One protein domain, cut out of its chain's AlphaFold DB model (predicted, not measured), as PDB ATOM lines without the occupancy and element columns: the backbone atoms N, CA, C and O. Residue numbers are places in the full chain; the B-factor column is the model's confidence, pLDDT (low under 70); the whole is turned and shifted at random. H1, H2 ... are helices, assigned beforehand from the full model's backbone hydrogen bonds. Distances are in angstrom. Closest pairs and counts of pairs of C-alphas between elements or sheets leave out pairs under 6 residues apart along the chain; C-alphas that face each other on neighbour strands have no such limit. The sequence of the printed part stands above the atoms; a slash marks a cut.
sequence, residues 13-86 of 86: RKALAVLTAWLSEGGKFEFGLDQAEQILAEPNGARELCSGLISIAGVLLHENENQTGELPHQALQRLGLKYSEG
ATOM      1  N   ARG A  13      27.938  33.113 106.749       95.25
ATOM      2  CA  ARG A  13      28.486  31.803 107.143       95.25
ATOM      3  C   ARG A  13      27.825  30.648 106.399       95.25
ATOM      4  O   ARG A  13      28.541  29.800 105.868       95.25
ATOM      5  N   LYS A  14      26.491  30.633 106.312       94.69
ATOM      6  CA  LYS A  14      25.734  29.620 105.560       94.69
ATOM      7  C   LYS A  14      26.166  29.580 104.090       94.69
ATOM      8  O   LYS A  14      26.495  28.518 103.565       94.69
ATOM      9  N   ALA A  15      26.256  30.740 103.440       96.44
ATOM     10  CA  ALA A  15      26.694  30.825 102.049       96.44
ATOM     11  C   ALA A  15      28.169  30.409 101.849       96.44
ATOM     12  O   ALA A  15      28.483  29.709 100.885       96.44
ATOM     13  N   LEU A  16      29.070  30.766 102.773       95.31
ATOM     14  CA  LEU A  16      30.467  30.312 102.751       95.31
ATOM     15  C   LEU A  16      30.578  28.793 102.901       95.31
ATOM     16  O   LEU A  16      31.402  28.184 102.217       95.31
ATOM     17  N   ALA A  17      29.761  28.178 103.759       92.88
ATOM     18  CA  ALA A  17      29.732  26.728 103.922       92.88
ATOM     19  C   ALA A  17      29.357  26.031 102.604       92.88
ATOM     20  O   ALA A  17      30.072  25.126 102.177       92.88
ATOM     21  N   VAL A  18      28.318  26.516 101.911       94.06
ATOM     22  CA  VAL A  18      27.910  26.012 100.585       94.06
ATOM     23  C   VAL A  18      29.036  26.148  99.558       94.06
ATOM     24  O   VAL A  18      29.390  25.173  98.895       94.06
ATOM     25  N   LEU A  19      29.640  27.334  99.433       93.31
ATOM     26  CA  LEU A  19      30.703  27.580  98.450       93.31
ATOM     27  C   LEU A  19      31.971  26.767  98.745       93.31
ATOM     28  O   LEU A  19      32.596  26.238  97.829       93.31
ATOM     29  N   THR A  20      32.329  26.620 100.020       91.50
ATOM     30  CA  THR A  20      33.475  25.803 100.445       91.50
ATOM     31  C   THR A  20      33.222  24.325 100.170       91.50
ATOM     32  O   THR A  20      34.104  23.636  99.663       91.50
ATOM     33  N   ALA A  21      32.012  23.837 100.459       90.06
ATOM     34  CA  ALA A  21      31.601  22.471 100.153       90.06
ATOM     35  C   ALA A  21      31.667  22.196  98.643       90.06
ATOM     36  O   ALA A  21      32.223  21.176  98.234       90.06
ATOM     37  N   TRP A  22      31.191  23.135  97.821       87.75
ATOM     38  CA  TRP A  22      31.285  23.047  96.364       87.75
ATOM     39  C   TRP A  22      32.747  22.981  95.889       87.75
ATOM     40  O   TRP A  22      33.093  22.136  95.066       87.75
ATOM     41  N   LEU A  23      33.631  23.819  96.433       86.75
ATOM     42  CA  LEU A  23      35.045  23.878  96.039       86.75
ATOM     43  C   LEU A  23      35.932  22.801  96.685       86.75
ATOM     44  O   LEU A  23      37.131  22.755  96.404       86.75
ATOM     45  N   SER A  24      35.378  21.947  97.548       84.69
ATOM     46  CA  SER A  24      36.151  20.919  98.245       84.69
ATOM     47  C   SER A  24      36.785  19.909  97.277       84.69
ATOM     48  O   SER A  24      36.218  19.542  96.240       84.69
ATOM     49  N   GLU A  25      38.004  19.465  97.605       67.19
ATOM     50  CA  GLU A  25      38.765  18.529  96.776       67.19
ATOM     51  C   GLU A  25      37.971  17.238  96.513       67.19
ATOM     52  O   GLU A  25      37.376  16.641  97.412       67.19
ATOM     53  N   GLY A  26      37.965  16.802  95.250       67.56
ATOM     54  CA  GLY A  26      37.183  15.652  94.786       67.56
ATOM     55  C   GLY A  26      35.905  16.013  94.027       67.56
ATOM     56  O   GLY A  26      35.208  15.104  93.584       67.56
ATOM     57  N   GLY A  27      35.612  17.306  93.829       55.53
ATOM     58  CA  GLY A  27      34.623  17.765  92.847       55.53
ATOM     59  C   GLY A  27      33.190  17.341  93.160       55.53
ATOM     60  O   GLY A  27      32.404  17.095  92.245       55.53
ATOM     61  N   LYS A  28      32.837  17.238  94.443       70.44
ATOM     62  CA  LYS A  28      31.482  16.868  94.853       70.44
ATOM     63  C   LYS A  28      30.563  18.079  94.748       70.44
ATOM     64  O   LYS A  28      30.132  18.630  95.755       70.44
ATOM     65  N   PHE A  29      30.251  18.478  93.518       77.94
ATOM     66  CA  PHE A  29      29.178  19.432  93.234       77.94
ATOM     67  C   PHE A  29      27.899  19.064  94.005       77.94
ATOM     68  O   PHE A  29      27.287  19.927  94.626       77.94
ATOM     69  N   GLU A  30      27.588  17.767  94.065       84.50
ATOM     70  CA  GLU A  30      26.487  17.201  94.852       84.50
ATOM     71  C   GLU A  30      26.568  17.566  96.341       84.50
ATOM     72  O   GLU A  30      25.562  17.934  96.923       84.50
ATOM     73  N   PHE A  31      27.756  17.589  96.951       85.75
ATOM     74  CA  PHE A  31      27.893  17.951  98.365       85.75
ATOM     75  C   PHE A  31      27.591  19.434  98.621       85.75
ATOM     76  O   PHE A  31      26.958  19.773  99.617       85.75
ATOM     77  N   GLY A  32      28.010  20.328  97.720       89.69
ATOM     78  CA  GLY A  32      27.626  21.740  97.788       89.69
ATOM     79  C   GLY A  32      26.117  21.940  97.606       89.69
ATOM     80  O   GLY A  32      25.516  22.742  98.321       89.69
ATOM     81  N   LEU A  33      25.503  21.176  96.695       90.62
ATOM     82  CA  LEU A  33      24.052  21.175  96.501       90.62
ATOM     83  C   LEU A  33      23.309  20.663  97.735       90.62
ATOM     84  O   LEU A  33      22.396  21.343  98.187       90.62
ATOM     85  N   ASP A  34      23.738  19.550  98.332       91.94
ATOM     86  CA  ASP A  34      23.128  18.996  99.545       91.94
ATOM     87  C   ASP A  34      23.129  20.021 100.691       91.94
ATOM     88  O   ASP A  34      22.143  20.163 101.416       91.94
ATOM     89  N   GLN A  35      24.226  20.773 100.855       92.00
ATOM     90  CA  GLN A  35      24.308  21.851 101.849       92.00
ATOM     91  C   GLN A  35      23.335  22.995 101.535       92.00
ATOM     92  O   GLN A  35      22.677  23.517 102.436       92.00
ATOM     93  N   ALA A  36      23.216  23.379 100.261       95.25
ATOM     94  CA  ALA A  36      22.253  24.392  99.848       95.25
ATOM     95  C   ALA A  36      20.810  23.922 100.094       95.25
ATOM     96  O   ALA A  36      20.016  24.680 100.642       95.25
ATOM     97  N   GLU A  37      20.475  22.677  99.756       96.06
ATOM     98  CA  GLU A  37      19.145  22.094  99.966       96.06
ATOM     99  C   GLU A  37      18.754  22.039 101.445       96.06
ATOM    100  O   GLU A  37      17.611  22.348 101.785       96.06
ATOM    101  N   GLN A  38      19.702  21.727 102.335       95.12
ATOM    102  CA  GLN A  38      19.475  21.769 103.783       95.12
ATOM    103  C   GLN A  38      19.075  23.170 104.252       95.12
ATOM    104  O   GLN A  38      18.082  23.310 104.964       95.12
ATOM    105  N   ILE A  39      19.790  24.206 103.803       95.62
ATOM    106  CA  ILE A  39      19.455  25.597 104.135       95.62
ATOM    107  C   ILE A  39      18.101  25.972 103.528       95.62
ATOM    108  O   ILE A  39      17.276  26.585 104.195       95.62
ATOM    109  N   LEU A  40      17.832  25.587 102.278       97.00
ATOM    110  CA  LEU A  40      16.571  25.892 101.592       97.00
ATOM    111  C   LEU A  40      15.340  25.262 102.265       97.00
ATOM    112  O   LEU A  40      14.236  25.777 102.087       97.00
ATOM    113  N   ALA A  41      15.518  24.185 103.034       96.81
ATOM    114  CA  ALA A  41      14.454  23.568 103.822       96.81
ATOM    115  C   ALA A  41      14.093  24.363 105.096       96.81
ATOM    116  O   ALA A  41      13.032  24.128 105.681       96.81
ATOM    117  N   GLU A  42      14.938  25.302 105.532       95.06
ATOM    118  CA  GLU A  42      14.675  26.153 106.694       95.06
ATOM    119  C   GLU A  42      13.649  27.263 106.381       95.06
ATOM    120  O   GLU A  42      13.572  27.766 105.252       95.06
ATOM    121  N   PRO A  43      12.869  27.727 107.379       94.88
ATOM    122  CA  PRO A  43      12.037  28.916 107.221       94.88
ATOM    123  C   PRO A  43      12.884  30.124 106.797       94.88
ATOM    124  O   PRO A  43      13.812  30.502 107.498       94.88
ATOM    125  N   ASN A  44      12.542  30.760 105.673       94.88
ATOM    126  CA  ASN A  44      13.309  31.851 105.041       94.88
ATOM    127  C   ASN A  44      14.690  31.474 104.473       94.88
ATOM    128  O   ASN A  44      15.374  32.362 103.961       94.88
ATOM    129  N   GLY A  45      15.071  30.195 104.454       94.94
ATOM    130  CA  GLY A  45      16.401  29.752 104.030       94.94
ATOM    131  C   GLY A  45      16.821  30.237 102.640       94.94
ATOM    132  O   GLY A  45      17.956  30.658 102.438       94.94
ATOM    133  N   ALA A  46      15.883  30.306 101.688       96.50
ATOM    134  CA  ALA A  46      16.136  30.887 100.366       96.50
ATOM    135  C   ALA A  46      16.560  32.363 100.425       96.50
ATOM    136  O   ALA A  46      17.483  32.781  99.728       96.50
ATOM    137  N   ARG A  47      15.904  33.168 101.270       95.94
ATOM    138  CA  ARG A  47      16.246  34.584 101.445       95.94
ATOM    139  C   ARG A  47      17.603  34.733 102.125       95.94
ATOM    140  O   ARG A  47      18.394  35.572 101.703       95.94
ATOM    141  N   GLU A  48      17.854  33.935 103.157       95.69
ATOM    142  CA  GLU A  48      19.103  33.935 103.923       95.69
ATOM    143  C   GLU A  48      20.298  33.546 103.052       95.69
ATOM    144  O   GLU A  48      21.275  34.294 102.975       95.69
ATOM    145  N   LEU A  49      20.182  32.445 102.305       96.44
ATOM    146  CA  LEU A  49      21.219  31.981 101.390       96.44
ATOM    147  C   LEU A  49      21.497  33.012 100.288       96.44
ATOM    148  O   LEU A  49      22.653  33.359 100.055       96.44
ATOM    149  N   CYS A  50      20.454  33.565  99.657       96.94
ATOM    150  CA  CYS A  50      20.609  34.638  98.671       96.94
ATOM    151  C   CYS A  50      21.299  35.871  99.268       96.94
ATOM    152  O   CYS A  50      22.200  36.429  98.645       96.94
ATOM    153  N   SER A  51      20.910  36.289 100.476       96.44
ATOM    154  CA  SER A  51      21.534  37.424 101.159       96.44
ATOM    155  C   SER A  51      23.019  37.174 101.419       96.44
ATOM    156  O   SER A  51      23.834  38.056 101.163       96.44
ATOM    157  N   GLY A  52      23.381  35.980 101.895       97.12
ATOM    158  CA  GLY A  52      24.772  35.598 102.129       97.12
ATOM    159  C   GLY A  52      25.599  35.569 100.843       97.12
ATOM    160  O   GLY A  52      26.682  36.148 100.796       97.12
ATOM    161  N   LEU A  53      25.066  34.964  99.777       96.69
ATOM    162  CA  LEU A  53      25.726  34.894  98.469       96.69
ATOM    163  C   LEU A  53      25.954  36.284  97.861       96.69
ATOM    164  O   LEU A  53      27.036  36.544  97.338       96.69
ATOM    165  N   ILE A  54      24.976  37.193  97.959       96.31
ATOM    166  CA  ILE A  54      25.120  38.581  97.491       96.31
ATOM    167  C   ILE A  54      26.215  39.308  98.277       96.31
ATOM    168  O   ILE A  54      27.055  39.978  97.675       96.31
ATOM    169  N   SER A  55      26.246  39.155  99.604       95.75
ATOM    170  CA  SER A  55      27.291  39.754 100.443       95.75
ATOM    171  C   SER A  55      28.686  39.251 100.062       95.75
ATOM    172  O   SER A  55      29.598  40.056  99.886       95.75
ATOM    173  N   ILE A  56      28.847  37.939  99.859       96.00
ATOM    174  CA  ILE A  56      30.120  37.343  99.426       96.00
ATOM    175  C   ILE A  56      30.511  37.843  98.032       96.00
ATOM    176  O   ILE A  56      31.662  38.215  97.824       96.00
ATOM    177  N   ALA A  57      29.568  37.915  97.088       95.69
ATOM    178  CA  ALA A  57      29.836  38.456  95.758       95.69
ATOM    179  C   ALA A  57      30.345  39.905  95.829       95.69
ATOM    180  O   ALA A  57      31.292  40.253  95.128       95.69
ATOM    181  N   GLY A  58      29.772  40.732  96.709       95.00
ATOM    182  CA  GLY A  58      30.255  42.090  96.964       95.00
ATOM    183  C   GLY A  58      31.698  42.127  97.477       95.00
ATOM    184  O   GLY A  58      32.508  42.895  96.956       95.00
ATOM    185  N   VAL A  59      32.036  41.266  98.445       95.44
ATOM    186  CA  VAL A  59      33.408  41.140  98.972       95.44
ATOM    187  C   VAL A  59      34.380  40.732  97.864       95.44
ATOM    188  O   VAL A  59      35.375  41.417  97.650       95.44
ATOM    189  N   LEU A  60      34.060  39.680  97.106       95.31
ATOM    190  CA  LEU A  60      34.916  39.179  96.026       95.31
ATOM    191  C   LEU A  60      35.111  40.206  94.904       95.31
ATOM    192  O   LEU A  60      36.201  40.319  94.349       95.31
ATOM    193  N   LEU A  61      34.075  40.979  94.567       96.31
ATOM    194  CA  LEU A  61      34.184  42.058  93.584       96.31
ATOM    195  C   LEU A  61      35.128  43.166  94.058       96.31
ATOM    196  O   LEU A  61      35.916  43.671  93.261       96.31
ATOM    197  N   HIS A  62      35.069  43.525  95.342       95.38
ATOM    198  CA  HIS A  62      35.971  44.524  95.903       95.38
ATOM    199  C   HIS A  62      37.410  43.999  96.028       95.38
ATOM    200  O   HIS A  62      38.366  44.720  95.753       95.38
ATOM    201  N   GLU A  63      37.595  42.722  96.370       96.31
ATOM    202  CA  GLU A  63      38.910  42.073  96.320       96.31
ATOM    203  C   GLU A  63      39.484  42.059  94.896       96.31
ATOM    204  O   GLU A  63      40.656  42.383  94.706       96.31
ATOM    205  N   ASN A  64      38.660  41.756  93.888       95.56
ATOM    206  CA  ASN A  64      39.062  41.803  92.483       95.56
ATOM    207  C   ASN A  64      39.467  43.221  92.049       95.56
ATOM    208  O   ASN A  64      40.486  43.381  91.378       95.56
ATOM    209  N   GLU A  65      38.715  44.248  92.448       97.62
ATOM    210  CA  GLU A  65      39.069  45.655  92.210       97.62
ATOM    211  C   GLU A  65      40.432  45.994  92.825       97.62
ATOM    212  O   GLU A  65      41.302  46.526  92.140       97.62
ATOM    213  N   ASN A  66      40.668  45.606  94.079       97.50
ATOM    214  CA  ASN A  66      41.938  45.861  94.761       97.50
ATOM    215  C   ASN A  66      43.131  45.150  94.097       97.50
ATOM    216  O   ASN A  66      44.252  45.657  94.140       97.50
ATOM    217  N   GLN A  67      42.909  43.983  93.486       97.25
ATOM    218  CA  GLN A  67      43.960  43.211  92.813       97.25
ATOM    219  C   GLN A  67      44.225  43.664  91.371       97.25
ATOM    220  O   GLN A  67      45.358  43.578  90.902       97.25
ATOM    221  N   THR A  68      43.193  44.112  90.653       96.81
ATOM    222  CA  THR A  68      43.257  44.342  89.196       96.81
ATOM    223  C   THR A  68      43.096  45.805  88.788       96.81
ATOM    224  O   THR A  68      43.480  46.174  87.681       96.81
ATOM    225  N   GLY A  69      42.520  46.639  89.655       96.31
ATOM    226  CA  GLY A  69      42.061  47.991  89.338       96.31
ATOM    227  C   GLY A  69      40.763  48.053  88.518       96.31
ATOM    228  O   GLY A  69      40.316  49.154  88.201       96.31
ATOM    229  N   GLU A  70      40.153  46.916  88.151       96.62
ATOM    230  CA  GLU A  70      38.864  46.868  87.440       96.62
ATOM    231  C   GLU A  70      37.715  47.169  88.417       96.62
ATOM    232  O   GLU A  70      37.551  46.476  89.422       96.62
ATOM    233  N   LEU A  71      36.882  48.173  88.116       96.94
ATOM    234  CA  LEU A  71      35.755  48.530  88.985       96.94
ATOM    235  C   LEU A  71      34.676  47.425  88.964       96.94
ATOM    236  O   LEU A  71      34.378  46.887  87.891       96.94
ATOM    237  N   PRO A  72      33.980  47.146  90.086       96.38
ATOM    238  CA  PRO A  72      32.990  46.066  90.177       96.38
ATOM    239  C   PRO A  72      31.925  46.056  89.071       96.38
ATOM    240  O   PRO A  72      31.608  45.012  88.506       96.38
ATOM    241  N   HIS A  73      31.379  47.222  88.718       95.62
ATOM    242  CA  HIS A  73      30.343  47.320  87.686       95.62
ATOM    243  C   HIS A  73      30.877  47.020  86.275       95.62
ATOM    244  O   HIS A  73      30.127  46.510  85.447       95.62
ATOM    245  N   GLN A  74      32.158  47.294  86.004       96.31
ATOM    246  CA  GLN A  74      32.802  46.960  84.729       96.31
ATOM    247  C   GLN A  74      32.995  45.446  84.616       96.31
ATOM    248  O   GLN A  74      32.616  44.856  83.602       96.31
ATOM    249  N   ALA A  75      33.472  44.807  85.691       95.19
ATOM    250  CA  ALA A  75      33.592  43.353  85.767       95.19
ATOM    251  C   ALA A  75      32.230  42.662  85.552       95.19
ATOM    252  O   ALA A  75      32.118  41.728  84.754       95.19
ATOM    253  N   LEU A  76      31.169  43.160  86.203       95.19
ATOM    254  CA  LEU A  76      29.806  42.650  86.029       95.19
ATOM    255  C   LEU A  76      29.257  42.892  84.617       95.19
ATOM    256  O   LEU A  76      28.650  41.989  84.049       95.19
ATOM    257  N   GLN A  77      29.491  44.064  84.018       95.56
ATOM    258  CA  GLN A  77      29.080  44.347  82.638       95.56
ATOM    259  C   GLN A  77      29.758  43.392  81.649       95.56
ATOM    260  O   GLN A  77      29.096  42.844  80.769       95.56
ATOM    261  N   ARG A  78      31.061  43.147  81.817       93.94
ATOM    262  CA  ARG A  78      31.827  42.202  80.997       93.94
ATOM    263  C   ARG A  78      31.288  40.776  81.113       93.94
ATOM    264  O   ARG A  78      31.165  40.088  80.102       93.94
ATOM    265  N   LEU A  79      30.945  40.331  82.324       93.44
ATOM    266  CA  LEU A  79      30.279  39.040  82.532       93.44
ATOM    267  C   LEU A  79      28.890  39.009  81.883       93.44
ATOM    268  O   LEU A  79      28.560  38.028  81.223       93.44
ATOM    269  N   GLY A  80      28.105  40.079  82.020       94.25
ATOM    270  CA  GLY A  80      26.791  40.204  81.394       94.25
ATOM    271  C   GLY A  80      26.853  40.053  79.875       94.25
ATOM    272  O   GLY A  80      26.116  39.244  79.319       94.25
ATOM    273  N   LEU A  81      27.791  40.748  79.222       95.31
ATOM    274  CA  LEU A  81      28.024  40.619  77.780       95.31
ATOM    275  C   LEU A  81      28.378  39.178  77.392       95.31
ATOM    276  O   LEU A  81      27.740  38.605  76.512       95.31
ATOM    277  N   LYS A  82      29.313  38.555  78.122       95.44
ATOM    278  CA  LYS A  82      29.739  37.166  77.890       95.44
ATOM    279  C   LYS A  82      28.574  36.167  77.911       95.44
ATOM    280  O   LYS A  82      28.592  35.217  77.138       95.44
ATOM    281  N   TYR A  83      27.597  36.348  78.800       92.38
ATOM    282  CA  TYR A  83      26.449  35.437  78.926       92.38
ATOM    283  C   TYR A  83      25.226  35.847  78.093       92.38
ATOM    284  O   TYR A  83      24.300  35.056  77.979       92.38
ATOM    285  N   SER A  84      25.205  37.048  77.505       90.12
ATOM    286  CA  SER A  84      24.160  37.456  76.553       90.12
ATOM    287  C   SER A  84      24.418  37.002  75.113       90.12
ATOM    288  O   SER A  84      23.514  37.059  74.285       90.12
ATOM    289  N   GLU A  85      25.647  36.578  74.810       76.12
ATOM    290  CA  GLU A  85      26.082  36.142  73.475       76.12
ATOM    291  C   GLU A  85      26.021  34.612  73.271       76.12
ATOM    292  O   GLU A  85      26.415  34.128  72.210       76.12
ATOM    293  N   GLY A  86      25.548  33.852  74.268       54.78
ATOM    294  CA  GLY A  86      25.355  32.393  74.215       54.78
ATOM    295  C   GLY A  86      23.886  31.999  74.186       54.78
ATOM    296  O   GLY A  86      23.586  30.967  73.548       54.78
TER     297      GLY A  86
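This is residues 13 to 86 of the 86 residues of an uncharacterized protein of Rhodococcus sp. (strain AD45) (UniProt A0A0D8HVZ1). One long helix, H3, makes a beam; a helical hairpin, H1 and H2, packs with its open end on the first part of this beam, and H4 makes a corner with the later part after the chain folds back there. The hairpin and H4 are apart, and residues 77 to 86, of which 77 to 84 belong to H4, stick out as a free arm. The printed part has 74 residues with four named helices, in the order H1, H2, H3, H4, and no named strand, and its class is all helix. The whole is loose, with a radius of gyration of the C-alphas of 14.6 A, and its C-alphas span 37 by 28 by 27 A.

The hub is H3, residues 45 to 68, which touches the three other helices. H1, residues 13 to 23, touches H3, and their closest C-alphas, those of Ala 15 and Gly 52, are 5.1 A apart. H3 touches H1 with residues 49 to 56 alone. H1 and H3 run the same way at a steep tilt of 68 degrees, only just short of about perpendicular. H2, residues 29 to 40, touches H3 with residues 36 to 40 alone, and H3 touches H2 with residues 45 to 49 alone. The closest C-alphas of H2 and H3 are those of Ile 39 and Gly 45, 5.2 A apart. H2 and H3 run opposite ways at a steep tilt of 53 degrees. H1 and H2 form a helical hairpin and touch, with 19 pairs of C-alphas within 8 A. They run opposite ways at a shallow tilt of 18 degrees, and their closest C-alphas, those of Trp 22 and Gly 32, are 4.1 A apart. H4, residues 72 to 84, touches H3 with residues 72 to 75 alone, and H3 touches H4 with residues 61 to 65 alone. The closest C-alphas of H3 and H4 are those of Leu 61 and Pro 72, 5.4 A apart. H3 and H4 run opposite ways at a steep tilt of 69 degrees, only just short of about perpendicular. H4 is apart from both H1 and H2. The helix packing is mostly crossed: of the 4 pairs of helices that touch, 1 is at a shallow tilt. In H1, H2, H3 and H4 every pair of O i and N i+4 is within hydrogen-bond range.

H3, with 24 residues the longest helix, runs from C-alpha 45 at (16.401, 29.752, 104.030) to C-alpha 68 at (43.257, 44.342, 89.196), a length of 34.0 A. H1 begins with C-alpha 13 at (28.486, 31.803, 107.143) and measures 15.1 A from first to last C-alpha, Arg 13 to Leu 23. H2 measures 16.4 A from Phe 29 to Leu 40. H4 measures 18.4 A from Pro 72 to Ser 84, and its last C-alpha is at (24.160, 37.456, 76.553).

The two C-alphas farthest apart, those of Pro 43 and Gly 69, are 39.8 A apart. The C-alphas of the first and last printed residues, Arg 13 and Gly 86, are 33.1 A apart, and Gly 86 is the chain's last residue. Without the stretch that stands free, the body has 64 residues and spans 39 by 30 by 17 A. The printed part has no cut. The links H1 to H2, H2 to H3 and H3 to H4 are tight, with 5, 4 and 3 residues between the helices. The mean pLDDT of the printed part is 91.8, and four residues are under 70, namely 25 to 27, in the link from H1 to H2, and residue 86.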